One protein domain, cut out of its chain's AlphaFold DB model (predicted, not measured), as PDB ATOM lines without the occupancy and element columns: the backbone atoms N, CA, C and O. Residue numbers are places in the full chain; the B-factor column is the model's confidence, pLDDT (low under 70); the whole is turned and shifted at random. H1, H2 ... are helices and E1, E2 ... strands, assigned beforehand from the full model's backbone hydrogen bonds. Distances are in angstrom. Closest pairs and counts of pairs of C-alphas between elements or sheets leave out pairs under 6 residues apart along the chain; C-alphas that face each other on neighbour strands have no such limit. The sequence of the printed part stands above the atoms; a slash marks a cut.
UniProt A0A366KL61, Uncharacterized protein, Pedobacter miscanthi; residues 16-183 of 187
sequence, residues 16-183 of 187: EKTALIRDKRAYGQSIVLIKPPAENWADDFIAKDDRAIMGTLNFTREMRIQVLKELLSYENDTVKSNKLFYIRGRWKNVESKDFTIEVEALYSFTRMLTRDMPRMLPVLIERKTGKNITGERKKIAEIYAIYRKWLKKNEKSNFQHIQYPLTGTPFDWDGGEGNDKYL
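AT A GLANCE: This is residues 16 to 183 of the 187 residues of an uncharacterized protein of Pedobacter miscanthi (UniProt A0A366KL61). Three helices, H2, H3 and H4, pack together as a bundle with their centres in a triangle, H3 nearest the middle of the domain; two small two-stranded sheets, E2 with E3 and E4 with E5, both lie on the side of H3 away from H2, and much of the rest is loop. Residues 16 to 30 fold back on themselves before E1, and residues 34 to 49 make another long loop. The 168 printed residues hold five named helices and five named strands, in the order E1 H1 H2 E2 E3 H3 E4 H4 E5 H5; the class is mixed, helices and strands, with 74 residues in named elements, under half. Both sheets are antiparallel. The whole is compact, with a radius of gyration of the C-alphas of 15.6 A, and spans 47 by 41 by 30 A.

HOW THE PARTS SIT: Start at residues 16 to 17, which pair antiparallel with residues 31 to 32 of E1, residues 31 to 33; E1 pairs with no named strand. H1, residues 50 to 56, touches H3, residues 101 to 112, at a steep tilt of 48 degrees, closest at the C-alphas of Arg 51 and Met 112, 5.9 A. H2, residues 61 to 74, touches H3 with its residues 68 to 74 alone, opposite ways at a shallow tilt of 22 degrees; the closest C-alphas are those of Leu 71 and Ala 105, 5.0 A. E2, residues 84 to 87, and E3, residues 90 to 93, form a hairpin; look for N 85 and O 92 at 3.0 A. H4, residues 137 to 156, touches H2 at a shallow tilt of 21 degrees, opposite ways, closest at the C-alphas of Leu 72 and Tyr 144, 7.1 A. H3 and H4 only just touch, with 3 pairs of C-alphas within 8 A, closest at Leu 106 and Tyr 144, 7.5 A. E4, residues 124 to 126, is near H4 and antiparallel to E5, residues 171 to 173, with N 125 and O 172 at 2.8 A. H5, residues 179 to 182, touches no helix. Every O i to N i+4 pair is within hydrogen-bond range in H1, H3 and H4, and 9 of 10 in H2; H5 is too short for one.

IN THESE COORDINATES: Find C-alpha 31 at (-46.505, -29.599, 37.785), where E1 begins. H2 runs 21.2 A, H3 16.1 A and H4 29.2 A, from C-alpha 137 at (-33.583, -43.034, 43.505). H5 ends at C-alpha 182, (-60.328, -40.201, 52.822).

THE WHOLE: The C-alphas of Asn 40 and Thr 129, 48.8 A apart, are the two farthest. The printed part has no cut; the links E1 to H1, H3 to E4 and H4 to E5 are long. Confidence is under 70 at residues 35 to 48.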
ATOM      1  N   GLU A  16     -48.590 -29.601  32.612       93.00
ATOM      2  CA  GLU A  16     -47.301 -29.058  32.191       93.00
ATOM      3  C   GLU A  16     -46.410 -28.749  33.387       93.00
ATOM      4  O   GLU A  16     -46.871 -28.640  34.521       93.00
ATOM      5  N   LYS A  17     -45.113 -28.614  33.115       93.44
ATOM      6  CA  LYS A  17     -44.144 -28.154  34.099       93.44
ATOM      7  C   LYS A  17     -43.961 -26.648  33.944       93.44
ATOM      8  O   LYS A  17     -43.716 -26.183  32.831       93.44
ATOM      9  N   THR A  18     -44.038 -25.897  35.039       92.94
ATOM     10  CA  THR A  18     -43.814 -24.444  35.029       92.94
ATOM     11  C   THR A  18     -42.401 -24.100  34.561       92.94
ATOM     12  O   THR A  18     -41.477 -24.916  34.642       92.94
ATOM     13  N   ALA A  19     -42.181 -22.850  34.152       92.19
ATOM     14  CA  ALA A  19     -40.825 -22.330  33.996       92.19
ATOM     15  C   ALA A  19     -40.027 -22.445  35.313       92.19
ATOM     16  O   ALA A  19     -40.600 -22.442  36.408       92.19
ATOM     17  N   LEU A  20     -38.699 -22.556  35.203       93.38
ATOM     18  CA  LEU A  20     -37.804 -22.583  36.361       93.38
ATOM     19  C   LEU A  20     -37.829 -21.231  37.077       93.38
ATOM     20  O   LEU A  20     -37.349 -20.229  36.545       93.38
ATOM     21  N   ILE A  21     -38.325 -21.227  38.311       92.56
ATOM     22  CA  ILE A  21     -38.255 -20.074  39.200       92.56
ATOM     23  C   ILE A  21     -36.863 -20.048  39.833       92.56
ATOM     24  O   ILE A  21     -36.405 -21.041  40.399       92.56
ATOM     25  N   ARG A  22     -36.177 -18.904  39.721       91.94
ATOM     26  CA  ARG A  22     -34.811 -18.700  40.241       91.94
ATOM     27  C   ARG A  22     -34.756 -17.940  41.569       91.94
ATOM     28  O   ARG A  22     -33.674 -17.783  42.124       91.94
ATOM     29  N   ASP A  23     -35.900 -17.488  42.077       89.62
ATOM     30  CA  ASP A  23     -35.981 -16.817  43.373       89.62
ATOM     31  C   ASP A  23     -35.570 -17.761  44.512       89.62
ATOM     32  O   ASP A  23     -35.976 -18.921  44.547       89.62
ATOM     33  N   LYS A  24     -34.787 -17.267  45.475       84.00
ATOM     34  CA  LYS A  24     -34.242 -18.092  46.566       84.00
ATOM     35  C   LYS A  24     -35.334 -18.729  47.436       84.00
ATOM     36  O   LYS A  24     -35.125 -19.828  47.947       84.00
ATOM     37  N   ARG A  25     -36.478 -18.060  47.617       81.62
ATOM     38  CA  ARG A  25     -37.594 -18.533  48.452       81.62
ATOM     39  C   ARG A  25     -38.484 -19.541  47.721       81.62
ATOM     40  O   ARG A  25     -39.132 -20.339  48.385       81.62
ATOM     41  N   ALA A  26     -38.477 -19.541  46.386       83.94
ATOM     42  CA  ALA A  26     -39.342 -20.381  45.551       83.94
ATOM     43  C   ALA A  26     -38.585 -21.159  44.452       83.94
ATOM     44  O   ALA A  26     -39.177 -21.535  43.441       83.94
ATOM     45  N   TYR A  27     -37.282 -21.402  44.625       91.12
ATOM     46  CA  TYR A  27     -36.438 -22.028  43.603       91.12
ATOM     47  C   TYR A  27     -36.938 -23.428  43.224       91.12
ATOM     48  O   TYR A  27     -37.009 -24.310  44.087       91.12
ATOM     49  N   GLY A  28     -37.215 -23.638  41.935       93.88
ATOM     50  CA  GLY A  28     -37.650 -24.922  41.386       93.88
ATOM     51  C   GLY A  28     -38.648 -24.792  40.235       93.88
ATOM     52  O   GLY A  28     -38.862 -23.711  39.684       93.88
ATOM     53  N   GLN A  29     -39.238 -25.923  39.866       95.06
ATOM     54  CA  GLN A  29     -40.366 -26.026  38.935       95.06
ATOM     55  C   GLN A  29     -41.528 -26.736  39.634       95.06
ATOM     56  O   GLN A  29     -41.325 -27.351  40.671       95.06
ATOM     57  N   SER A  30     -42.732 -26.703  39.076       94.69
ATOM     58  CA  SER A  30     -43.837 -27.537  39.563       94.69
ATOM     59  C   SER A  30     -44.705 -28.037  38.422       94.69
ATOM     60  O   SER A  30     -44.636 -27.519  37.306       94.69
ATOM     61  N   ILE A  31     -45.501 -29.066  38.695       94.00
ATOM     62  CA  ILE A  31     -46.505 -29.599  37.785       94.00
ATOM     63  C   ILE A  31     -47.807 -28.826  38.003       94.00
ATOM     64  O   ILE A  31     -48.299 -28.672  39.127       94.00
ATOM     65  N   VAL A  32     -48.393 -28.345  36.914       90.88
ATOM     66  CA  VAL A  32     -49.663 -27.616  36.923       90.88
ATOM     67  C   VAL A  32     -50.628 -28.206  35.906       90.88
ATOM     68  O   VAL A  32     -50.219 -28.719  34.864       90.88
ATOM     69  N   LEU A  33     -51.920 -28.140  36.224       87.56
ATOM     70  CA  LEU A  33     -52.987 -28.471  35.286       87.56
ATOM     71  C   LEU A  33     -53.081 -27.390  34.211       87.56
ATOM     72  O   LEU A  33     -53.176 -26.206  34.532       87.56
ATOM     73  N   ILE A  34     -53.096 -27.803  32.945       82.44
ATOM     74  CA  ILE A  34     -53.347 -26.899  31.824       82.44
ATOM     75  C   ILE A  34     -54.845 -26.769  31.577       82.44
ATOM     76  O   ILE A  34     -55.615 -27.724  31.703       82.44
ATOM     77  N   LYS A  35     -55.250 -25.546  31.236       69.94
ATOM     78  CA  LYS A  35     -56.641 -25.174  30.974       69.94
ATOM     79  C   LYS A  35     -57.193 -26.022  29.812       69.94
ATOM     80  O   LYS A  35     -56.569 -26.051  28.748       69.94
ATOM     81  N   PRO A  36     -58.362 -26.675  29.948       59.22
ATOM     82  CA  PRO A  36     -59.140 -27.084  28.786       59.22
ATOM     83  C   PRO A  36     -59.426 -25.838  27.930       59.22
ATOM     84  O   PRO A  36     -59.625 -24.761  28.493       59.22
ATOM     85  N   PRO A  37     -59.448 -25.936  26.594       52.47
ATOM     86  CA  PRO A  37     -59.472 -24.773  25.700       52.47
ATOM     87  C   PRO A  37     -60.776 -23.940  25.685       52.47
ATOM     88  O   PRO A  37     -61.013 -23.214  24.726       52.47
ATOM     89  N   ALA A  38     -61.619 -23.985  26.716       47.34
ATOM     90  CA  ALA A  38     -62.848 -23.201  26.779       47.34
ATOM     91  C   ALA A  38     -63.131 -22.751  28.218       47.34
ATOM     92  O   ALA A  38     -63.610 -23.549  29.012       47.34
ATOM     93  N   GLU A  39     -62.775 -21.499  28.535       50.12
ATOM     94  CA  GLU A  39     -63.476 -20.542  29.416       50.12
ATOM     95  C   GLU A  39     -62.494 -19.540  30.061       50.12
ATOM     96  O   GLU A  39     -61.324 -19.834  30.315       50.12
ATOM     97  N   ASN A  40     -62.986 -18.323  30.307       45.59
ATOM     98  CA  ASN A  40     -62.260 -17.214  30.923       45.59
ATOM     99  C   ASN A  40     -62.275 -17.358  32.452       45.59
ATOM    100  O   ASN A  40     -63.326 -17.201  33.069       45.59
ATOM    101  N   TRP A  41     -61.119 -17.612  33.073       53.34
ATOM    102  CA  TRP A  41     -60.990 -17.711  34.533       53.34
ATOM    103  C   TRP A  41     -59.825 -16.850  35.032       53.34
ATOM    104  O   TRP A  41     -58.767 -16.822  34.401       53.34
ATOM    105  N   ALA A  42     -60.037 -16.171  36.165       49.09
ATOM    106  CA  ALA A  42     -59.053 -15.321  36.841       49.09
ATOM    107  C   ALA A  42     -57.824 -16.120  37.328       49.09
ATOM    108  O   ALA A  42     -57.957 -17.267  37.751       49.09
ATOM    109  N   ASP A  43     -56.646 -15.492  37.313       50.75
ATOM    110  CA  ASP A  43     -55.317 -16.103  37.521       50.75
ATOM    111  C   ASP A  43     -55.014 -16.617  38.953       50.75
ATOM    112  O   ASP A  43     -53.929 -17.133  39.223       50.75
ATOM    113  N   ASP A  44     -55.982 -16.585  39.873       48.78
ATOM    114  CA  ASP A  44     -55.845 -16.936  41.304       48.78
ATOM    115  C   ASP A  44     -55.703 -18.449  41.612       48.78
ATOM    116  O   ASP A  44     -55.956 -18.921  42.725       48.78
ATOM    117  N   PHE A  45     -55.320 -19.270  40.632       52.47
ATOM    118  CA  PHE A  45     -55.280 -20.736  40.766       52.47
ATOM    119  C   PHE A  45     -53.939 -21.309  41.236       52.47
ATOM    120  O   PHE A  45     -53.881 -22.484  41.595       52.47
ATOM    121  N   ILE A  46     -52.881 -20.498  41.314       49.88
ATOM    122  CA  ILE A  46     -51.511 -20.957  41.619       49.88
ATOM    123  C   ILE A  46     -51.387 -21.572  43.034       49.88
ATOM    124  O   ILE A  46     -50.475 -22.354  43.295       49.88
ATOM    125  N   ALA A  47     -52.338 -21.302  43.935       52.53
ATOM    126  CA  ALA A  47     -52.362 -21.836  45.301       52.53
ATOM    127  C   ALA A  47     -53.455 -22.893  45.562       52.53
ATOM    128  O   ALA A  47     -53.724 -23.211  46.720       52.53
ATOM    129  N   LYS A  48     -54.134 -23.412  44.530       64.56
ATOM    130  CA  LYS A  48     -55.260 -24.342  44.717       64.56
ATOM    131  C   LYS A  48     -54.826 -25.798  44.561       64.56
ATOM    132  O   LYS A  48     -54.000 -26.143  43.726       64.56
ATOM    133  N   ASP A  49     -55.413 -26.657  45.391       76.12
ATOM    134  CA  ASP A  49     -55.273 -28.113  45.309       76.12
ATOM    135  C   ASP A  49     -55.738 -28.587  43.925       76.12
ATOM    136  O   ASP A  49     -56.847 -28.233  43.520       76.12
ATOM    137  N   ASP A  50     -54.936 -29.393  43.221       81.00
ATOM    138  CA  ASP A  50     -55.233 -29.853  41.854       81.00
ATOM    139  C   ASP A  50     -56.643 -30.481  41.739       81.00
ATOM    140  O   ASP A  50     -57.303 -30.362  40.708       81.00
ATOM    141  N   ARG A  51     -57.176 -31.075  42.817       84.25
ATOM    142  CA  ARG A  51     -58.559 -31.588  42.861       84.25
ATOM    143  C   ARG A  51     -59.612 -30.493  42.799       84.25
ATOM    144  O   ARG A  51     -60.625 -30.669  42.126       84.25
ATOM    145  N   ALA A  52     -59.392 -29.390  43.514       80.88
ATOM    146  CA  ALA A  52     -60.285 -28.239  43.474       80.88
ATOM    147  C   ALA A  52     -60.284 -27.640  42.066       80.88
ATOM    148  O   ALA A  52     -61.352 -27.390  41.520       80.88
ATOM    149  N   ILE A  53     -59.104 -27.521  41.448       81.19
ATOM    150  CA  ILE A  53     -58.958 -27.050  40.065       81.19
ATOM    151  C   ILE A  53     -59.750 -27.943  39.105       81.19
ATOM    152  O   ILE A  53     -60.592 -27.446  38.369       81.19
ATOM    153  N   MET A  54     -59.551 -29.263  39.146       83.31
ATOM    154  CA  MET A  54     -60.287 -30.199  38.285       83.31
ATOM    155  C   MET A  54     -61.803 -30.172  38.512       83.31
ATOM    156  O   MET A  54     -62.562 -30.318  37.557       83.31
ATOM    157  N   GLY A  55     -62.251 -30.011  39.762       81.00
ATOM    158  CA  GLY A  55     -63.669 -29.862  40.084       81.00
ATOM    159  C   GLY A  55     -64.251 -28.589  39.478       81.00
ATOM    160  O   GLY A  55     -65.303 -28.630  38.855       81.00
ATOM    161  N   THR A  56     -63.524 -27.481  39.598       79.06
ATOM    162  CA  THR A  56     -63.888 -26.198  39.003       79.06
ATOM    163  C   THR A  56     -63.898 -26.235  37.472       79.06
ATOM    164  O   THR A  56     -64.793 -25.673  36.856       79.06
ATOM    165  N   LEU A  57     -62.952 -26.949  36.860       76.50
ATOM    166  CA  LEU A  57     -62.850 -27.122  35.408       76.50
ATOM    167  C   LEU A  57     -63.740 -28.253  34.859       76.50
ATOM    168  O   LEU A  57     -63.569 -28.652  33.710       76.50
ATOM    169  N   ASN A  58     -64.647 -28.808  35.671       82.12
ATOM    170  CA  ASN A  58     -65.559 -29.889  35.285       82.12
ATOM    171  C   ASN A  58     -64.867 -31.078  34.592       82.12
ATOM    172  O   ASN A  58     -65.408 -31.671  33.659       82.12
ATOM    173  N   PHE A  59     -63.665 -31.450  35.048       86.56
ATOM    174  CA  PHE A  59     -62.927 -32.571  34.461       86.56
ATOM    175  C   PHE A  59     -63.758 -33.848  34.544       86.56
ATOM    176  O   PHE A  59     -64.109 -34.292  35.650       86.56
ATOM    177  N   THR A  60     -63.996 -34.467  33.383       89.31
ATOM    178  CA  THR A  60     -64.636 -35.779  33.318       89.31
ATOM    179  C   THR A  60     -63.746 -36.829  33.965       89.31
ATOM    180  O   THR A  60     -62.550 -36.638  34.212       89.31
ATOM    181  N   ARG A  61     -64.331 -37.986  34.235       89.12
ATOM    182  CA  ARG A  61     -63.612 -39.119  34.800       89.12
ATOM    183  C   ARG A  61     -62.451 -39.570  33.916       89.12
ATOM    184  O   ARG A  61     -61.352 -39.813  34.406       89.12
ATOM    185  N   GLU A  62     -62.665 -39.610  32.608       90.31
ATOM    186  CA  GLU A  62     -61.662 -39.964  31.606       90.31
ATOM    187  C   GLU A  62     -60.504 -38.959  31.617       90.31
ATOM    188  O   GLU A  62     -59.343 -39.364  31.572       90.31
ATOM    189  N   MET A  63     -60.807 -37.662  31.761       91.50
ATOM    190  CA  MET A  63     -59.789 -36.616  31.906       91.50
ATOM    191  C   MET A  63     -58.958 -36.820  33.174       91.50
ATOM    192  O   MET A  63     -57.733 -36.796  33.115       91.50
ATOM    193  N   ARG A  64     -59.591 -37.103  34.318       92.12
ATOM    194  CA  ARG A  64     -58.881 -37.378  35.585       92.12
ATOM    195  C   ARG A  64     -57.975 -38.604  35.482       92.12
ATOM    196  O   ARG A  64     -56.850 -38.586  35.978       92.12
ATOM    197  N   ILE A  65     -58.432 -39.660  34.807       93.44
ATOM    198  CA  ILE A  65     -57.615 -40.849  34.523       93.44
ATOM    199  C   ILE A  65     -56.428 -40.486  33.621       93.44
ATOM    200  O   ILE A  65     -55.319 -40.976  33.839       93.44
ATOM    201  N   GLN A  66     -56.624 -39.611  32.635       94.12
ATOM    202  CA  GLN A  66     -55.536 -39.137  31.785       94.12
ATOM    203  C   GLN A  66     -54.511 -38.301  32.571       94.12
ATOM    204  O   GLN A  66     -53.313 -38.516  32.408       94.12
ATOM    205  N   VAL A  67     -54.948 -37.450  33.505       94.62
ATOM    206  CA  VAL A  67     -54.050 -36.734  34.430       94.62
ATOM    207  C   VAL A  67     -53.206 -37.718  35.251       94.62
ATOM    208  O   VAL A  67     -51.993 -37.547  35.346       94.62
ATOM    209  N   LEU A  68     -53.802 -38.794  35.787       96.00
ATOM    210  CA  LEU A  68     -53.049 -39.844  36.494       96.00
ATOM    211  C   LEU A  68     -51.953 -40.462  35.607       96.00
ATOM    212  O   LEU A  68     -50.843 -40.698  36.084       96.00
ATOM    213  N   LYS A  69     -52.238 -40.713  34.322       96.75
ATOM    214  CA  LYS A  69     -51.244 -41.231  33.362       96.75
ATOM    215  C   LYS A  69     -50.114 -40.240  33.129       96.75
ATOM    216  O   LYS A  69     -48.952 -40.638  33.120       96.75
ATOM    217  N   GLU A  70     -50.448 -38.966  32.956       96.94
ATOM    218  CA  GLU A  70     -49.466 -37.912  32.715       96.94
ATOM    219  C   GLU A  70     -48.556 -37.680  33.921       96.94
ATOM    220  O   GLU A  70     -47.351 -37.531  33.735       96.94
ATOM    221  N   LEU A  71     -49.068 -37.754  35.155       97.94
ATOM    222  CA  LEU A  71     -48.220 -37.704  36.354       97.94
ATOM    223  C   LEU A  71     -47.153 -38.807  36.336       97.94
ATOM    224  O   LEU A  71     -45.984 -38.557  36.622       97.94
ATOM    225  N   LEU A  72     -47.518 -40.023  35.919       98.25
ATOM    226  CA  LEU A  72     -46.558 -41.124  35.836       98.25
ATOM    227  C   LEU A  72     -45.512 -40.957  34.718       98.25
ATOM    228  O   LEU A  72     -44.532 -41.699  34.714       98.25
ATOM    229  N   SER A  73     -45.684 -39.994  33.803       97.75
ATOM    230  CA  SER A  73     -44.692 -39.683  32.761       97.75
ATOM    231  C   SER A  73     -43.499 -38.863  33.267       97.75
ATOM    232  O   SER A  73     -42.473 -38.821  32.596       97.75
ATOM    233  N   TYR A  74     -43.596 -38.273  34.464       97.94
ATOM    234  CA  TYR A  74     -42.514 -37.514  35.101       97.94
ATOM    235  C   TYR A  74     -41.466 -38.391  35.811       97.94
ATOM    236  O   TYR A  74     -40.619 -37.871  36.535       97.94
ATOM    237  N   GLU A  75     -41.496 -39.715  35.628       98.12
ATOM    238  CA  GLU A  75     -40.451 -40.599  36.156       98.12
ATOM    239  C   GLU A  75     -39.069 -40.146  35.667       98.12
ATOM    240  O   GLU A  75     -38.867 -39.915  34.475       98.12
ATOM    241  N   ASN A  76     -38.100 -40.073  36.581       97.81
ATOM    242  CA  ASN A  76     -36.750 -39.560  36.342       97.81
ATOM    243  C   ASN A  76     -36.604 -38.036  36.220       97.81
ATOM    244  O   ASN A  76     -35.472 -37.570  36.067       97.81
ATOM    245  N   ASP A  77     -37.673 -37.247  36.369       97.81
ATOM    246  CA  ASP A  77     -37.535 -35.793  36.496       97.81
ATOM    247  C   ASP A  77     -37.043 -35.421  37.907       97.81
ATOM    248  O   ASP A  77     -37.798 -35.305  38.874       97.81
ATOM    249  N   THR A  78     -35.722 -35.267  38.012       96.81
ATOM    250  CA  THR A  78     -34.987 -34.947  39.246       96.81
ATOM    251  C   THR A  78     -34.949 -33.457  39.570       96.81
ATOM    252  O   THR A  78     -34.322 -33.067  40.557       96.81
ATOM    253  N   VAL A  79     -35.579 -32.596  38.762       96.88
ATOM    254  CA  VAL A  79     -35.588 -31.160  39.055       96.88
ATOM    255  C   VAL A  79     -36.292 -30.927  40.389       96.88
ATOM    256  O   VAL A  79     -37.301 -31.561  40.688       96.88
ATOM    257  N   LYS A  80     -35.760 -30.015  41.210       96.38
ATOM    258  CA  LYS A  80     -36.383 -29.641  42.482       96.38
ATOM    259  C   LYS A  80     -37.796 -29.106  42.244       96.38
ATOM    260  O   LYS A  80     -37.976 -28.165  41.464       96.38
ATOM    261  N   SER A  81     -38.761 -29.661  42.971       95.75
ATOM    262  CA  SER A  81     -40.125 -29.157  42.972       95.75
ATOM    263  C   SER A  81     -40.271 -27.946  43.897       95.75
ATOM    264  O   SER A  81     -39.748 -27.920  45.015       95.75
ATOM    265  N   ASN A  82     -41.013 -26.939  43.439       93.12
ATOM    266  CA  ASN A  82     -41.475 -25.807  44.235       93.12
ATOM    267  C   ASN A  82     -43.006 -25.778  44.380       93.12
ATOM    268  O   ASN A  82     -43.581 -24.720  44.637       93.12
ATOM    269  N   LYS A  83     -43.684 -26.922  44.243       91.69
ATOM    270  CA  LYS A  83     -45.135 -26.995  44.444       91.69
ATOM    271  C   LYS A  83     -45.494 -26.679  45.899       91.69
ATOM    272  O   LYS A  83     -44.797 -27.071  46.842       91.69
ATOM    273  N   LEU A  84     -46.591 -25.948  46.074       89.31
ATOM    274  CA  LEU A  84     -47.202 -25.690  47.372       89.31
ATOM    275  C   LEU A  84     -48.200 -26.798  47.698       89.31
ATOM    276  O   LEU A  84     -49.057 -27.131  46.881       89.31
ATOM    277  N   PHE A  85     -48.142 -27.312  48.924       87.00
ATOM    278  CA  PHE A  85     -49.152 -28.230  49.443       87.00
ATOM    279  C   PHE A  85     -49.774 -27.682  50.719       87.00
ATOM    280  O   PHE A  85     -49.107 -27.035  51.531       87.00
ATOM    281  N   TYR A  86     -51.059 -27.976  50.906       84.50
ATOM    282  CA  TYR A  86     -51.757 -27.672  52.143       84.50
ATOM    283  C   TYR A  86     -51.360 -28.682  53.219       84.50
ATOM    284  O   TYR A  86     -51.842 -29.814  53.252       84.50
ATOM    285  N   ILE A  87     -50.443 -28.278  54.093       81.38
ATOM    286  CA  ILE A  87     -49.844 -29.130  55.116       81.38
ATOM    287  C   ILE A  87     -50.070 -28.481  56.476       81.38
ATOM    288  O   ILE A  87     -49.626 -27.361  56.720       81.38
ATOM    289  N   ARG A  88     -50.722 -29.208  57.394       80.44
ATOM    290  CA  ARG A  88     -50.973 -28.754  58.780       80.44
ATOM    291  C   ARG A  88     -51.614 -27.355  58.846       80.44
ATOM    292  O   ARG A  88     -51.214 -26.518  59.649       80.44
ATOM    293  N   GLY A  89     -52.597 -27.100  57.982       81.25
ATOM    294  CA  GLY A  89     -53.367 -25.854  57.990       81.25
ATOM    295  C   GLY A  89     -52.735 -24.680  57.234       81.25
ATOM    296  O   GLY A  89     -53.249 -23.570  57.322       81.25
ATOM    297  N   ARG A  90     -51.615 -24.881  56.525       85.75
ATOM    298  CA  ARG A  90     -50.931 -23.815  55.778       85.75
ATOM    299  C   ARG A  90     -50.472 -24.304  54.408       85.75
ATOM    300  O   ARG A  90     -50.011 -25.436  54.277       85.75
ATOM    301  N   TRP A  91     -50.558 -23.431  53.410       85.19
ATOM    302  CA  TRP A  91     -49.905 -23.629  52.117       85.19
ATOM    303  C   TRP A  91     -48.416 -23.350  52.264       85.19
ATOM    304  O   TRP A  91     -48.031 -22.256  52.673       85.19
ATOM    305  N   LYS A  92     -47.581 -24.345  51.972       86.94
ATOM    306  CA  LYS A  92     -46.127 -24.190  52.037       86.94
ATOM    307  C   LYS A  92     -45.414 -25.095  51.045       86.94
ATOM    308  O   LYS A  92     -45.945 -26.132  50.645       86.94
ATOM    309  N   ASN A  93     -44.198 -24.698  50.686       87.31
ATOM    310  CA  ASN A  93     -43.283 -25.534  49.926       87.31
ATOM    311  C   ASN A  93     -42.747 -26.669  50.801       87.31
ATOM    312  O   ASN A  93     -42.666 -26.557  52.028       87.31
ATOM    313  N   VAL A  94     -42.341 -27.757  50.156       88.44
ATOM    314  CA  VAL A  94     -41.559 -28.804  50.811       88.44
ATOM    315  C   VAL A  94     -40.102 -28.350  50.831       88.44
ATOM    316  O   VAL A  94     -39.458 -28.245  49.792       88.44
ATOM    317  N   GLU A  95     -39.568 -28.060  52.016       84.25
ATOM    318  CA  GLU A  95     -38.215 -27.510  52.205       84.25
ATOM    319  C   GLU A  95     -37.100 -28.569  52.074       84.25
ATOM    320  O   GLU A  95     -36.074 -28.500  52.747       84.25
ATOM    321  N   SER A  96     -37.278 -29.568  51.207       88.69
ATOM    322  CA  SER A  96     -36.283 -30.610  50.955       88.69
ATOM    323  C   SER A  96     -35.722 -30.494  49.543       88.69
ATOM    324  O   SER A  96     -36.459 -30.283  48.583       88.69
ATOM    325  N   LYS A  97     -34.405 -30.676  49.401       88.50
ATOM    326  CA  LYS A  97     -33.759 -30.831  48.085       88.50
ATOM    327  C   LYS A  97     -34.159 -32.140  47.395       88.50
ATOM    328  O   LYS A  97     -34.086 -32.221  46.177       88.50
ATOM    329  N   ASP A  98     -34.579 -33.126  48.185       94.44
ATOM    330  CA  ASP A  98     -34.978 -34.446  47.704       94.44
ATOM    331  C   ASP A  98     -36.430 -34.448  47.203       94.44
ATOM    332  O   ASP A  98     -36.882 -35.424  46.616       94.44
ATOM    333  N   PHE A  99     -37.170 -33.352  47.411       96.25
ATOM    334  CA  PHE A  99     -38.503 -33.181  46.850       96.25
ATOM    335  C   PHE A  99     -38.406 -32.705  45.396       96.25
ATOM    336  O   PHE A  99     -38.314 -31.511  45.101       96.25
ATOM    337  N   THR A 100     -38.363 -33.668  44.484       97.81
ATOM    338  CA  THR A 100     -38.227 -33.472  43.037       97.81
ATOM    339  C   THR A 100     -39.582 -33.534  42.324       97.81
ATOM    340  O   THR A 100     -40.599 -33.882  42.928       97.81
ATOM    341  N   ILE A 101     -39.612 -33.209  41.028       98.12
ATOM    342  CA  ILE A 101     -40.816 -33.283  40.183       98.12
ATOM    343  C   ILE A 101     -41.412 -34.697  40.155       98.12
ATOM    344  O   ILE A 101     -42.627 -34.851  40.210       98.12
ATOM    345  N   GLU A 102     -40.592 -35.746  40.115       98.19
ATOM    346  CA  GLU A 102     -41.105 -37.121  40.159       98.19
ATOM    347  C   GLU A 102     -41.780 -37.464  41.510       98.19
ATOM    348  O   GLU A 102     -42.781 -38.180  41.559       98.19
ATOM    349  N   VAL A 103     -41.280 -36.919  42.628       98.19
ATOM    350  CA  VAL A 103     -41.889 -37.123  43.952       98.19
ATOM    351  C   VAL A 103     -43.177 -36.313  44.049       98.19
ATOM    352  O   VAL A 103     -44.188 -36.828  44.531       98.19
ATOM    353  N   GLU A 104     -43.168 -35.076  43.545       97.31
ATOM    354  CA  GLU A 104     -44.372 -34.264  43.384       97.31
ATOM    355  C   GLU A 104     -45.436 -35.025  42.593       97.31
ATOM    356  O   GLU A 104     -46.576 -35.112  43.040       97.31
ATOM    357  N   ALA A 105     -45.065 -35.637  41.468       97.88
ATOM    358  CA  ALA A 105     -45.997 -36.364  40.625       97.88
ATOM    359  C   ALA A 105     -46.659 -37.542  41.356       97.88
ATOM    360  O   ALA A 105     -47.881 -37.689  41.302       97.88
ATOM    361  N   LEU A 106     -45.880 -38.357  42.078       98.19
ATOM    362  CA  LEU A 106     -46.408 -39.457  42.897       98.19
ATOM    363  C   LEU A 106     -47.322 -38.949  44.021       98.19
ATOM    364  O   LEU A 106     -48.370 -39.543  44.309       98.19
ATOM    365  N   TYR A 107     -46.937 -37.845  44.662       96.38
ATOM    366  CA  TYR A 107     -47.724 -37.263  45.740       96.38
ATOM    367  C   TYR A 107     -49.041 -36.692  45.217       96.38
ATOM    368  O   TYR A 107     -50.103 -37.067  45.715       96.38
ATOM    369  N   SER A 108     -49.004 -35.868  44.167       95.38
ATOM    370  CA  SER A 108     -50.194 -35.350  43.489       95.38
ATOM    371  C   SER A 108     -51.086 -36.484  42.989       95.38
ATOM    372  O   SER A 108     -52.295 -36.431  43.199       95.38
ATOM    373  N   PHE A 109     -50.512 -37.569  42.455       96.69
ATOM    374  CA  PHE A 109     -51.270 -38.759  42.059       96.69
ATOM    375  C   PHE A 109     -52.072 -39.301  43.240       96.69
ATOM    376  O   PHE A 109     -53.282 -39.488  43.137       96.69
ATOM    377  N   THR A 110     -51.413 -39.507  44.382       95.19
ATOM    378  CA  THR A 110     -52.072 -40.006  45.598       95.19
ATOM    379  C   THR A 110     -53.140 -39.040  46.073       95.19
ATOM    380  O   THR A 110     -54.252 -39.457  46.388       95.19
ATOM    381  N   ARG A 111     -52.831 -37.739  46.092       91.75
ATOM    382  CA  ARG A 111     -53.759 -36.693  46.519       91.75
ATOM    383  C   ARG A 111     -55.025 -36.715  45.683       91.75
ATOM    384  O   ARG A 111     -56.094 -36.689  46.284       91.75
ATOM    385  N   MET A 112     -54.933 -36.865  44.360       91.62
ATOM    386  CA  MET A 112     -56.101 -36.935  43.472       91.62
ATOM    387  C   MET A 112     -57.056 -38.089  43.798       91.62
ATOM    388  O   MET A 112     -58.250 -37.974  43.538       91.62
ATOM    389  N   LEU A 113     -56.571 -39.166  44.422       92.25
ATOM    390  CA  LEU A 113     -57.411 -40.288  44.848       92.25
ATOM    391  C   LEU A 113     -58.201 -40.011  46.132       92.25
ATOM    392  O   LEU A 113     -59.006 -40.841  46.542       92.25
ATOM    393  N   THR A 114     -57.987 -38.874  46.792       89.69
ATOM    394  CA  THR A 114     -58.569 -38.581  48.110       89.69
ATOM    395  C   THR A 114     -59.607 -37.471  48.063       89.69
ATOM    396  O   THR A 114     -59.541 -36.564  47.233       89.69
ATOM    397  N   ARG A 115     -60.520 -37.490  49.028       85.94
ATOM    398  CA  ARG A 115     -61.382 -36.379  49.433       85.94
ATOM    399  C   ARG A 115     -60.716 -35.614  50.582       85.94
ATOM    400  O   ARG A 115     -59.774 -36.106  51.199       85.94
ATOM    401  N   ASP A 116     -61.163 -34.387  50.827       85.06
ATOM    402  CA  ASP A 116     -60.725 -33.540  51.949       85.06
ATOM    403  C   ASP A 116     -59.199 -33.345  52.051       85.06
ATOM    404  O   ASP A 116     -58.487 -33.317  51.044       85.06
ATOM    405  N   MET A 117     -58.676 -33.150  53.260       82.88
ATOM    406  CA  MET A 117     -57.257 -32.925  53.535       82.88
ATOM    407  C   MET A 117     -56.732 -34.035  54.467       82.88
ATOM    408  O   MET A 117     -56.699 -33.832  55.684       82.88
ATOM    409  N   PRO A 118     -56.365 -35.221  53.935       85.50
ATOM    410  CA  PRO A 118     -55.747 -36.287  54.716       85.50
ATOM    411  C   PRO A 118     -54.474 -35.774  55.393       85.50
ATOM    412  O   PRO A 118     -53.782 -34.897  54.870       85.50
ATOM    413  N   ARG A 119     -54.144 -36.337  56.559       86.62
ATOM    414  CA  ARG A 119     -52.964 -35.946  57.351       86.62
ATOM    415  C   ARG A 119     -51.682 -36.580  56.806       86.62
ATOM    416  O   ARG A 119     -50.903 -37.152  57.552       86.62
ATOM    417  N   MET A 120     -51.490 -36.465  55.502       90.69
ATOM    418  CA  MET A 120     -50.388 -37.049  54.757       90.69
ATOM    419  C   MET A 120     -49.387 -35.954  54.392       90.69
ATOM    420  O   MET A 120     -49.782 -34.833  54.065       90.69
ATOM    421  N   LEU A 121     -48.099 -36.265  54.467       93.50
ATOM    422  CA  LEU A 121     -47.016 -35.376  54.068       93.50
ATOM    423  C   LEU A 121     -46.357 -35.888  52.780       93.50
ATOM    424  O   LEU A 121     -46.305 -37.098  52.563       93.50
ATOM    425  N   PRO A 122     -45.807 -34.996  51.936       94.50
ATOM    426  CA  PRO A 122     -45.071 -35.358  50.723       94.50
ATOM    427  C   PRO A 122     -43.657 -35.874  51.035       94.50
ATOM    428  O   PRO A 122     -42.659 -35.388  50.508       94.50
ATOM    429  N   VAL A 123     -43.575 -36.842  51.945       96.44
ATOM    430  CA  VAL A 123     -42.350 -37.511  52.380       96.44
ATOM    431  C   VAL A 123     -42.590 -39.006  52.253       96.44
ATOM    432  O   VAL A 123     -43.477 -39.542  52.910       96.44
ATOM    433  N   LEU A 124     -41.827 -39.674  51.393       97.81
ATOM    434  CA  LEU A 124     -41.888 -41.126  51.257       97.81
ATOM    435  C   LEU A 124     -41.100 -41.778  52.386       97.81
ATOM    436  O   LEU A 124     -39.971 -41.370  52.678       97.81
ATOM    437  N   ILE A 125     -41.677 -42.819  52.976       98.06
ATOM    438  CA  ILE A 125     -41.066 -43.591  54.053       98.06
ATOM    439  C   ILE A 125     -41.081 -45.092  53.763       98.06
ATOM    440  O   ILE A 125     -41.942 -45.608  53.049       98.06
ATOM    441  N   GLU A 126     -40.139 -45.813  54.366       97.81
ATOM    442  CA  GLU A 126     -40.248 -47.259  54.537       97.81
ATOM    443  C   GLU A 126     -41.107 -47.561  55.773       97.81
ATOM    444  O   GLU A 126     -40.759 -47.190  56.892       97.81
ATOM    445  N   ARG A 127     -42.225 -48.267  55.588       95.38
ATOM    446  CA  ARG A 127     -43.258 -48.491  56.613       95.38
ATOM    447  C   ARG A 127     -42.715 -49.152  57.883       95.38
ATOM    448  O   ARG A 127     -43.119 -48.791  58.979       95.38
ATOM    449  N   LYS A 128     -41.805 -50.124  57.744       95.25
ATOM    450  CA  LYS A 128     -41.267 -50.887  58.886       95.25
ATOM    451  C   LYS A 128     -40.360 -50.043  59.780       95.25
ATOM    452  O   LYS A 128     -40.342 -50.245  60.988       95.25
ATOM    453  N   THR A 129     -39.568 -49.157  59.185       96.75
ATOM    454  CA  THR A 129     -38.503 -48.423  59.886       96.75
ATOM    455  C   THR A 129     -38.845 -46.953  60.108       96.75
ATOM    456  O   THR A 129     -38.172 -46.290  60.889       96.75
ATOM    457  N   GLY A 130     -39.853 -46.422  59.411       95.88
ATOM    458  CA  GLY A 130     -40.157 -44.989  59.365       95.88
ATOM    459  C   GLY A 130     -39.095 -44.166  58.629       95.88
ATOM    460  O   GLY A 130     -39.154 -42.938  58.633       95.88
ATOM    461  N   LYS A 131     -38.102 -44.812  58.005       97.69
ATOM    462  CA  LYS A 131     -36.982 -44.123  57.363       97.69
ATOM    463  C   LYS A 131     -37.480 -43.312  56.170       97.69
ATOM    464  O   LYS A 131     -38.143 -43.861  55.296       97.69
ATOM    465  N   ASN A 132     -37.098 -42.037  56.101       97.56
ATOM    466  CA  ASN A 132     -37.322 -41.198  54.926       97.56
ATOM    467  C   ASN A 132     -36.497 -41.712  53.734       97.56
ATOM    468  O   ASN A 132     -35.270 -41.775  53.804       97.56
ATOM    469  N   ILE A 133     -37.188 -42.041  52.645       97.88
ATOM    470  CA  ILE A 133     -36.625 -42.564  51.394       97.88
ATOM    471  C   ILE A 133     -36.895 -41.636  50.198       97.88
ATOM    472  O   ILE A 133     -36.697 -42.029  49.051       97.88
ATOM    473  N   THR A 134     -37.341 -40.400  50.442       96.81
ATOM    474  CA  THR A 134     -37.742 -39.431  49.401       96.81
ATOM    475  C   THR A 134     -36.619 -39.118  48.405       96.81
ATOM    476  O   THR A 134     -36.904 -38.842  47.250       96.81
ATOM    477  N   GLY A 135     -35.350 -39.200  48.823       94.81
ATOM    478  CA  GLY A 135     -34.178 -39.026  47.950       94.81
ATOM    479  C   GLY A 135     -33.584 -40.328  47.398       94.81
ATOM    480  O   GLY A 135     -32.591 -40.301  46.669       94.81
ATOM    481  N   GLU A 136     -34.141 -41.495  47.741       97.69
ATOM    482  CA  GLU A 136     -33.573 -42.791  47.364       97.69
ATOM    483  C   GLU A 136     -34.034 -43.216  45.962       97.69
ATOM    484  O   GLU A 136     -35.010 -43.942  45.790       97.69
ATOM    485  N   ARG A 137     -33.279 -42.811  44.936       95.56
ATOM    486  CA  ARG A 137     -33.583 -43.034  43.505       95.56
ATOM    487  C   ARG A 137     -34.071 -44.442  43.148       95.56
ATOM    488  O   ARG A 137     -35.034 -44.585  42.400       95.56
ATOM    489  N   LYS A 138     -33.423 -45.484  43.681       97.56
ATOM    490  CA  LYS A 138     -33.822 -46.882  43.428       97.56
ATOM    491  C   LYS A 138     -35.220 -47.178  43.984       97.56
ATOM    492  O   LYS A 138     -36.038 -47.764  43.285       97.56
ATOM    493  N   LYS A 139     -35.519 -46.697  45.194       98.25
ATOM    494  CA  LYS A 139     -36.832 -46.843  45.834       98.25
ATOM    495  C   LYS A 139     -37.914 -46.051  45.110       98.25
ATOM    496  O   LYS A 139     -39.014 -46.558  44.933       98.25
ATOM    497  N   ILE A 140     -37.602 -44.847  44.628       98.31
ATOM    498  CA  ILE A 140     -38.558 -44.050  43.846       98.31
ATOM    499  C   ILE A 140     -38.949 -44.784  42.555       98.31
ATOM    500  O   ILE A 140     -40.134 -44.870  42.241       98.31
ATOM    501  N   ALA A 141     -37.989 -45.396  41.853       98.38
ATOM    502  CA  ALA A 141     -38.276 -46.207  40.667       98.38
ATOM    503  C   ALA A 141     -39.165 -47.431  40.987       98.38
ATOM    504  O   ALA A 141     -40.110 -47.730  40.252       98.38
ATOM    505  N   GLU A 142     -38.916 -48.113  42.114       98.44
ATOM    506  CA  GLU A 142     -39.787 -49.191  42.614       98.44
ATOM    507  C   GLU A 142     -41.220 -48.683  42.866       98.44
ATOM    508  O   GLU A 142     -42.197 -49.324  42.467       98.44
ATOM    509  N   ILE A 143     -41.360 -47.500  43.468       98.62
ATOM    510  CA  ILE A 143     -42.653 -46.869  43.749       98.62
ATOM    511  C   ILE A 143     -43.382 -46.487  42.452       98.62
ATOM    512  O   ILE A 143     -44.567 -46.789  42.307       98.62
ATOM    513  N   TYR A 144     -42.696 -45.926  41.457       98.69
ATOM    514  CA  TYR A 144     -43.284 -45.677  40.137       98.69
ATOM    515  C   TYR A 144     -43.816 -46.959  39.481       98.69
ATOM    516  O   TYR A 144     -44.914 -46.967  38.911       98.69
ATOM    517  N   ALA A 145     -43.083 -48.071  39.594       98.62
ATOM    518  CA  ALA A 145     -43.543 -49.364  39.096       98.62
ATOM    519  C   ALA A 145     -44.820 -49.843  39.813       98.62
ATOM    520  O   ALA A 145     -45.741 -50.343  39.154       98.62
ATOM    521  N   ILE A 146     -44.915 -49.634  41.132       98.62
ATOM    522  CA  ILE A 146     -46.125 -49.909  41.920       98.62
ATOM    523  C   ILE A 146     -47.305 -49.081  41.401       98.62
ATOM    524  O   ILE A 146     -48.357 -49.649  41.107       98.62
ATOM    525  N   TYR A 147     -47.134 -47.770  41.208       98.56
ATOM    526  CA  TYR A 147     -48.210 -46.890  40.739       98.56
ATOM    527  C   TYR A 147     -48.671 -47.249  39.325       98.56
ATOM    528  O   TYR A 147     -49.871 -47.308  39.065       98.56
ATOM    529  N   ARG A 148     -47.748 -47.582  38.414       98.56
ATOM    530  CA  ARG A 148     -48.105 -48.062  37.068       98.56
ATOM    531  C   ARG A 148     -48.898 -49.361  37.107       98.56
ATOM    532  O   ARG A 148     -49.879 -49.507  36.376       98.56
ATOM    533  N   LYS A 149     -48.480 -50.318  37.940       98.00
ATOM    534  CA  LYS A 149     -49.201 -51.586  38.117       98.00
ATOM    535  C   LYS A 149     -50.588 -51.341  38.708       98.00
ATOM    536  O   LYS A 149     -51.558 -51.932  38.237       98.00
ATOM    537  N   TRP A 150     -50.680 -50.458  39.700       97.31
ATOM    538  CA  TRP A 150     -51.939 -50.048  40.306       97.31
ATOM    539  C   TRP A 150     -52.873 -49.411  39.274       97.31
ATOM    540  O   TRP A 150     -54.020 -49.839  39.163       97.31
ATOM    541  N   LEU A 151     -52.379 -48.467  38.466       96.94
ATOM    542  CA  LEU A 151     -53.178 -47.774  37.456       96.94
ATOM    543  C   LEU A 151     -53.741 -48.768  36.436       96.94
ATOM    544  O   LEU A 151     -54.952 -48.851  36.273       96.94
ATOM    545  N   LYS A 152     -52.884 -49.623  35.862       96.50
ATOM    546  CA  LYS A 152     -53.309 -50.673  34.919       96.50
ATOM    547  C   LYS A 152     -54.345 -51.630  35.514       96.50
ATOM    548  O   LYS A 152     -55.229 -52.094  34.800       96.50
ATOM    549  N   LYS A 153     -54.223 -51.982  36.801       95.31
ATOM    550  CA  LYS A 153     -55.194 -52.852  37.483       95.31
ATOM    551  C   LYS A 153     -56.549 -52.157  37.613       95.31
ATOM    552  O   LYS A 153     -57.561 -52.772  37.296       95.31
ATOM    553  N   ASN A 154     -56.557 -50.902  38.056       94.88
ATOM    554  CA  ASN A 154     -57.793 -50.158  38.275       94.88
ATOM    555  C   ASN A 154     -58.462 -49.750  36.961       94.88
ATOM    556  O   ASN A 154     -59.679 -49.771  36.886       94.88
ATOM    557  N   GLU A 155     -57.719 -49.493  35.885       93.69
ATOM    558  CA  GLU A 155     -58.326 -49.292  34.562       93.69
ATOM    559  C   GLU A 155     -59.139 -50.512  34.110       93.69
ATOM    560  O   GLU A 155     -60.250 -50.362  33.608       93.69
ATOM    561  N   LYS A 156     -58.635 -51.731  34.352       93.06
ATOM    562  CA  LYS A 156     -59.349 -52.974  34.006       93.06
ATOM    563  C   LYS A 156     -60.627 -53.176  34.811       93.06
ATOM    564  O   LYS A 156     -61.583 -53.727  34.279       93.06
ATOM    565  N   SER A 157     -60.646 -52.755  36.074       90.88
ATOM    566  CA  SER A 157     -61.851 -52.795  36.908       90.88
ATOM    567  C   SER A 157     -62.703 -51.539  36.766       90.88
ATOM    568  O   SER A 157     -63.625 -51.348  37.553       90.88
ATOM    569  N   ASN A 158     -62.392 -50.658  35.807       88.81
ATOM    570  CA  ASN A 158     -63.043 -49.365  35.663       88.81
ATOM    571  C   ASN A 158     -63.112 -48.618  37.009       88.81
ATOM    572  O   ASN A 158     -64.178 -48.169  37.415       88.81
ATOM    573  N   PHE A 159     -61.993 -48.580  37.736       91.44
ATOM    574  CA  PHE A 159     -61.798 -48.008  39.074       91.44
ATOM    575  C   PHE A 159     -62.885 -48.400  40.090       91.44
ATOM    576  O   PHE A 159     -63.174 -47.660  41.028       91.44
ATOM    577  N   GLN A 160     -63.488 -49.579  39.934       83.50
ATOM    578  CA  GLN A 160     -64.369 -50.149  40.944       83.50
ATOM    579  C   GLN A 160     -63.507 -50.698  42.088       83.50
ATOM    580  O   GLN A 160     -62.560 -51.450  41.850       83.50
ATOM    581  N   HIS A 161     -63.840 -50.312  43.324       82.31
ATOM    582  CA  HIS A 161     -63.166 -50.739  44.561       82.31
ATOM    583  C   HIS A 161     -61.682 -50.346  44.650       82.31
ATOM    584  O   HIS A 161     -60.805 -51.188  44.854       82.31
ATOM    585  N   ILE A 162     -61.397 -49.049  44.522       89.88
ATOM    586  CA  ILE A 162     -60.030 -48.544  44.663       89.88
ATOM    587  C   ILE A 162     -59.488 -48.702  46.096       89.88
ATOM    588  O   ILE A 162     -60.218 -48.586  47.079       89.88
ATOM    589  N   GLN A 163     -58.175 -48.905  46.182       91.56
ATOM    590  CA  GLN A 163     -57.332 -48.773  47.381       91.56
ATOM    591  C   GLN A 163     -56.159 -47.840  47.044       91.56
ATOM    592  O   GLN A 163     -55.931 -47.591  45.858       91.56
ATOM    593  N   TYR A 164     -55.372 -47.361  48.010       92.50
ATOM    594  CA  TYR A 164     -54.178 -46.581  47.658       92.50
ATOM    595  C   TYR A 164     -53.138 -47.420  46.896       92.50
ATOM    596  O   TYR A 164     -53.030 -48.631  47.116       92.50
ATOM    597  N   PRO A 165     -52.323 -46.792  46.026       95.56
ATOM    598  CA  PRO A 165     -51.231 -47.472  45.331       95.56
ATOM    599  C   PRO A 165     -50.251 -48.188  46.261       95.56
ATOM    600  O   PRO A 165     -49.782 -49.274  45.927       95.56
ATOM    601  N   LEU A 166     -49.973 -47.604  47.430       96.25
ATOM    602  CA  LEU A 166     -48.995 -48.119  48.390       96.25
ATOM    603  C   LEU A 166     -49.579 -49.093  49.429       96.25
ATOM    604  O   LEU A 166     -48.817 -49.653  50.223       96.25
ATOM    605  N   THR A 167     -50.893 -49.350  49.423       93.12
ATOM    606  CA  THR A 167     -51.531 -50.304  50.345       93.12
ATOM    607  C   THR A 167     -50.921 -51.702  50.184       93.12
ATOM    608  O   THR A 167     -50.893 -52.256  49.084       93.12
ATOM    609  N   GLY A 168     -50.441 -52.281  51.289       93.12
ATOM    610  CA  GLY A 168     -49.812 -53.610  51.310       93.12
ATOM    611  C   GLY A 168     -48.375 -53.653  50.775       93.12
ATOM    612  O   GLY A 168     -47.822 -54.736  50.602       93.12
ATOM    613  N   THR A 169     -47.764 -52.498  50.506       96.88
ATOM    614  CA  THR A 169     -46.360 -52.381  50.080       96.88
ATOM    615  C   THR A 169     -45.468 -51.981  51.266       96.88
ATOM    616  O   THR A 169     -45.982 -51.490  52.278       96.88
ATOM    617  N   PRO A 170     -44.131 -52.149  51.183       97.50
ATOM    618  CA  PRO A 170     -43.227 -51.709  52.250       97.50
ATOM    619  C   PRO A 170     -43.088 -50.181  52.334       97.50
ATOM    620  O   PRO A 170     -42.363 -49.694  53.195       97.50
ATOM    621  N   PHE A 171     -43.761 -49.428  51.464       98.00
ATOM    622  CA  PHE A 171     -43.676 -47.976  51.390       98.00
ATOM    623  C   PHE A 171     -44.964 -47.322  51.890       98.00
ATOM    624  O   PHE A 171     -46.047 -47.917  51.853       98.00
ATOM    625  N   ASP A 172     -44.841 -46.085  52.350       97.25
ATOM    626  CA  ASP A 172     -45.974 -45.205  52.616       97.25
ATOM    627  C   ASP A 172     -45.558 -43.739  52.451       97.25
ATOM    628  O   ASP A 172     -44.375 -43.420  52.310       97.25
ATOM    629  N   TRP A 173     -46.537 -42.847  52.482       96.50
ATOM    630  CA  TRP A 173     -46.310 -41.440  52.773       96.50
ATOM    631  C   TRP A 173     -46.272 -41.236  54.288       96.50
ATOM    632  O   TRP A 173     -46.999 -41.900  55.028       96.50
ATOM    633  N   ASP A 174     -45.461 -40.303  54.772       95.44
ATOM    634  CA  ASP A 174     -45.451 -39.939  56.188       95.44
ATOM    635  C   ASP A 174     -46.841 -39.424  56.618       95.44
ATOM    636  O   ASP A 174     -47.441 -38.563  55.964       95.44
ATOM    637  N   GLY A 175     -47.392 -40.004  57.687       91.81
ATOM    638  CA  GLY A 175     -48.779 -39.800  58.118       91.81
ATOM    639  C   GLY A 175     -49.843 -40.454  57.221       91.81
ATOM    640  O   GLY A 175     -51.026 -40.142  57.355       91.81
ATOM    641  N   GLY A 176     -49.446 -41.338  56.298       87.56
ATOM    642  CA  GLY A 176     -50.318 -42.070  55.373       87.56
ATOM    643  C   GLY A 176     -51.255 -43.080  56.049       87.56
ATOM    644  O   GLY A 176     -52.376 -43.294  55.581       87.56
ATOM    645  N   GLU A 177     -50.829 -43.655  57.174       84.62
ATOM    646  CA  GLU A 177     -51.573 -44.688  57.893       84.62
ATOM    647  C   GLU A 177     -52.967 -44.203  58.334       84.62
ATOM    648  O   GLU A 177     -53.145 -43.103  58.859       84.62
ATOM    649  N   GLY A 178     -53.992 -45.027  58.092       80.75
ATOM    650  CA  GLY A 178     -55.378 -44.708  58.448       80.75
ATOM    651  C   GLY A 178     -56.062 -43.670  57.546       80.75
ATOM    652  O   GLY A 178     -57.214 -43.305  57.805       80.75
ATOM    653  N   ASN A 179     -55.416 -43.213  56.465       85.88
ATOM    654  CA  ASN A 179     -56.035 -42.293  55.505       85.88
ATOM    655  C   ASN A 179     -56.985 -42.971  54.502       85.88
ATOM    656  O   ASN A 179     -57.545 -42.282  53.644       85.88
ATOM    657  N   ASP A 180     -57.227 -44.282  54.603       85.38
ATOM    658  CA  ASP A 180     -58.175 -45.017  53.743       85.38
ATOM    659  C   ASP A 180     -59.596 -44.444  53.814       85.38
ATOM    660  O   ASP A 180     -60.339 -44.462  52.834       85.38
ATOM    661  N   LYS A 181     -59.961 -43.848  54.954       87.12
ATOM    662  CA  LYS A 181     -61.239 -43.147  55.131       87.12
ATOM    663  C   LYS A 181     -61.411 -41.928  54.217       87.12
ATOM    664  O   LYS A 181     -62.541 -41.547  53.935       87.12
ATOM    665  N   TYR A 182     -60.312 -41.332  53.752       88.56
ATOM    666  CA  TYR A 182     -60.328 -40.201  52.822       88.56
ATOM    667  C   TYR A 182     -60.334 -40.646  51.360       88.56
ATOM    668  O   TYR A 182     -60.430 -39.804  50.476       88.56
ATOM    669  N   LEU A 183     -60.220 -41.941  51.068       89.69
ATOM    670  CA  LEU A 183     -60.156 -42.421  49.696       89.69
ATOM    671  C   LEU A 183     -61.481 -42.165  48.959       89.69
ATOM    672  O   LEU A 183     -62.568 -42.507  49.437       89.69
TER     673      LEU A 183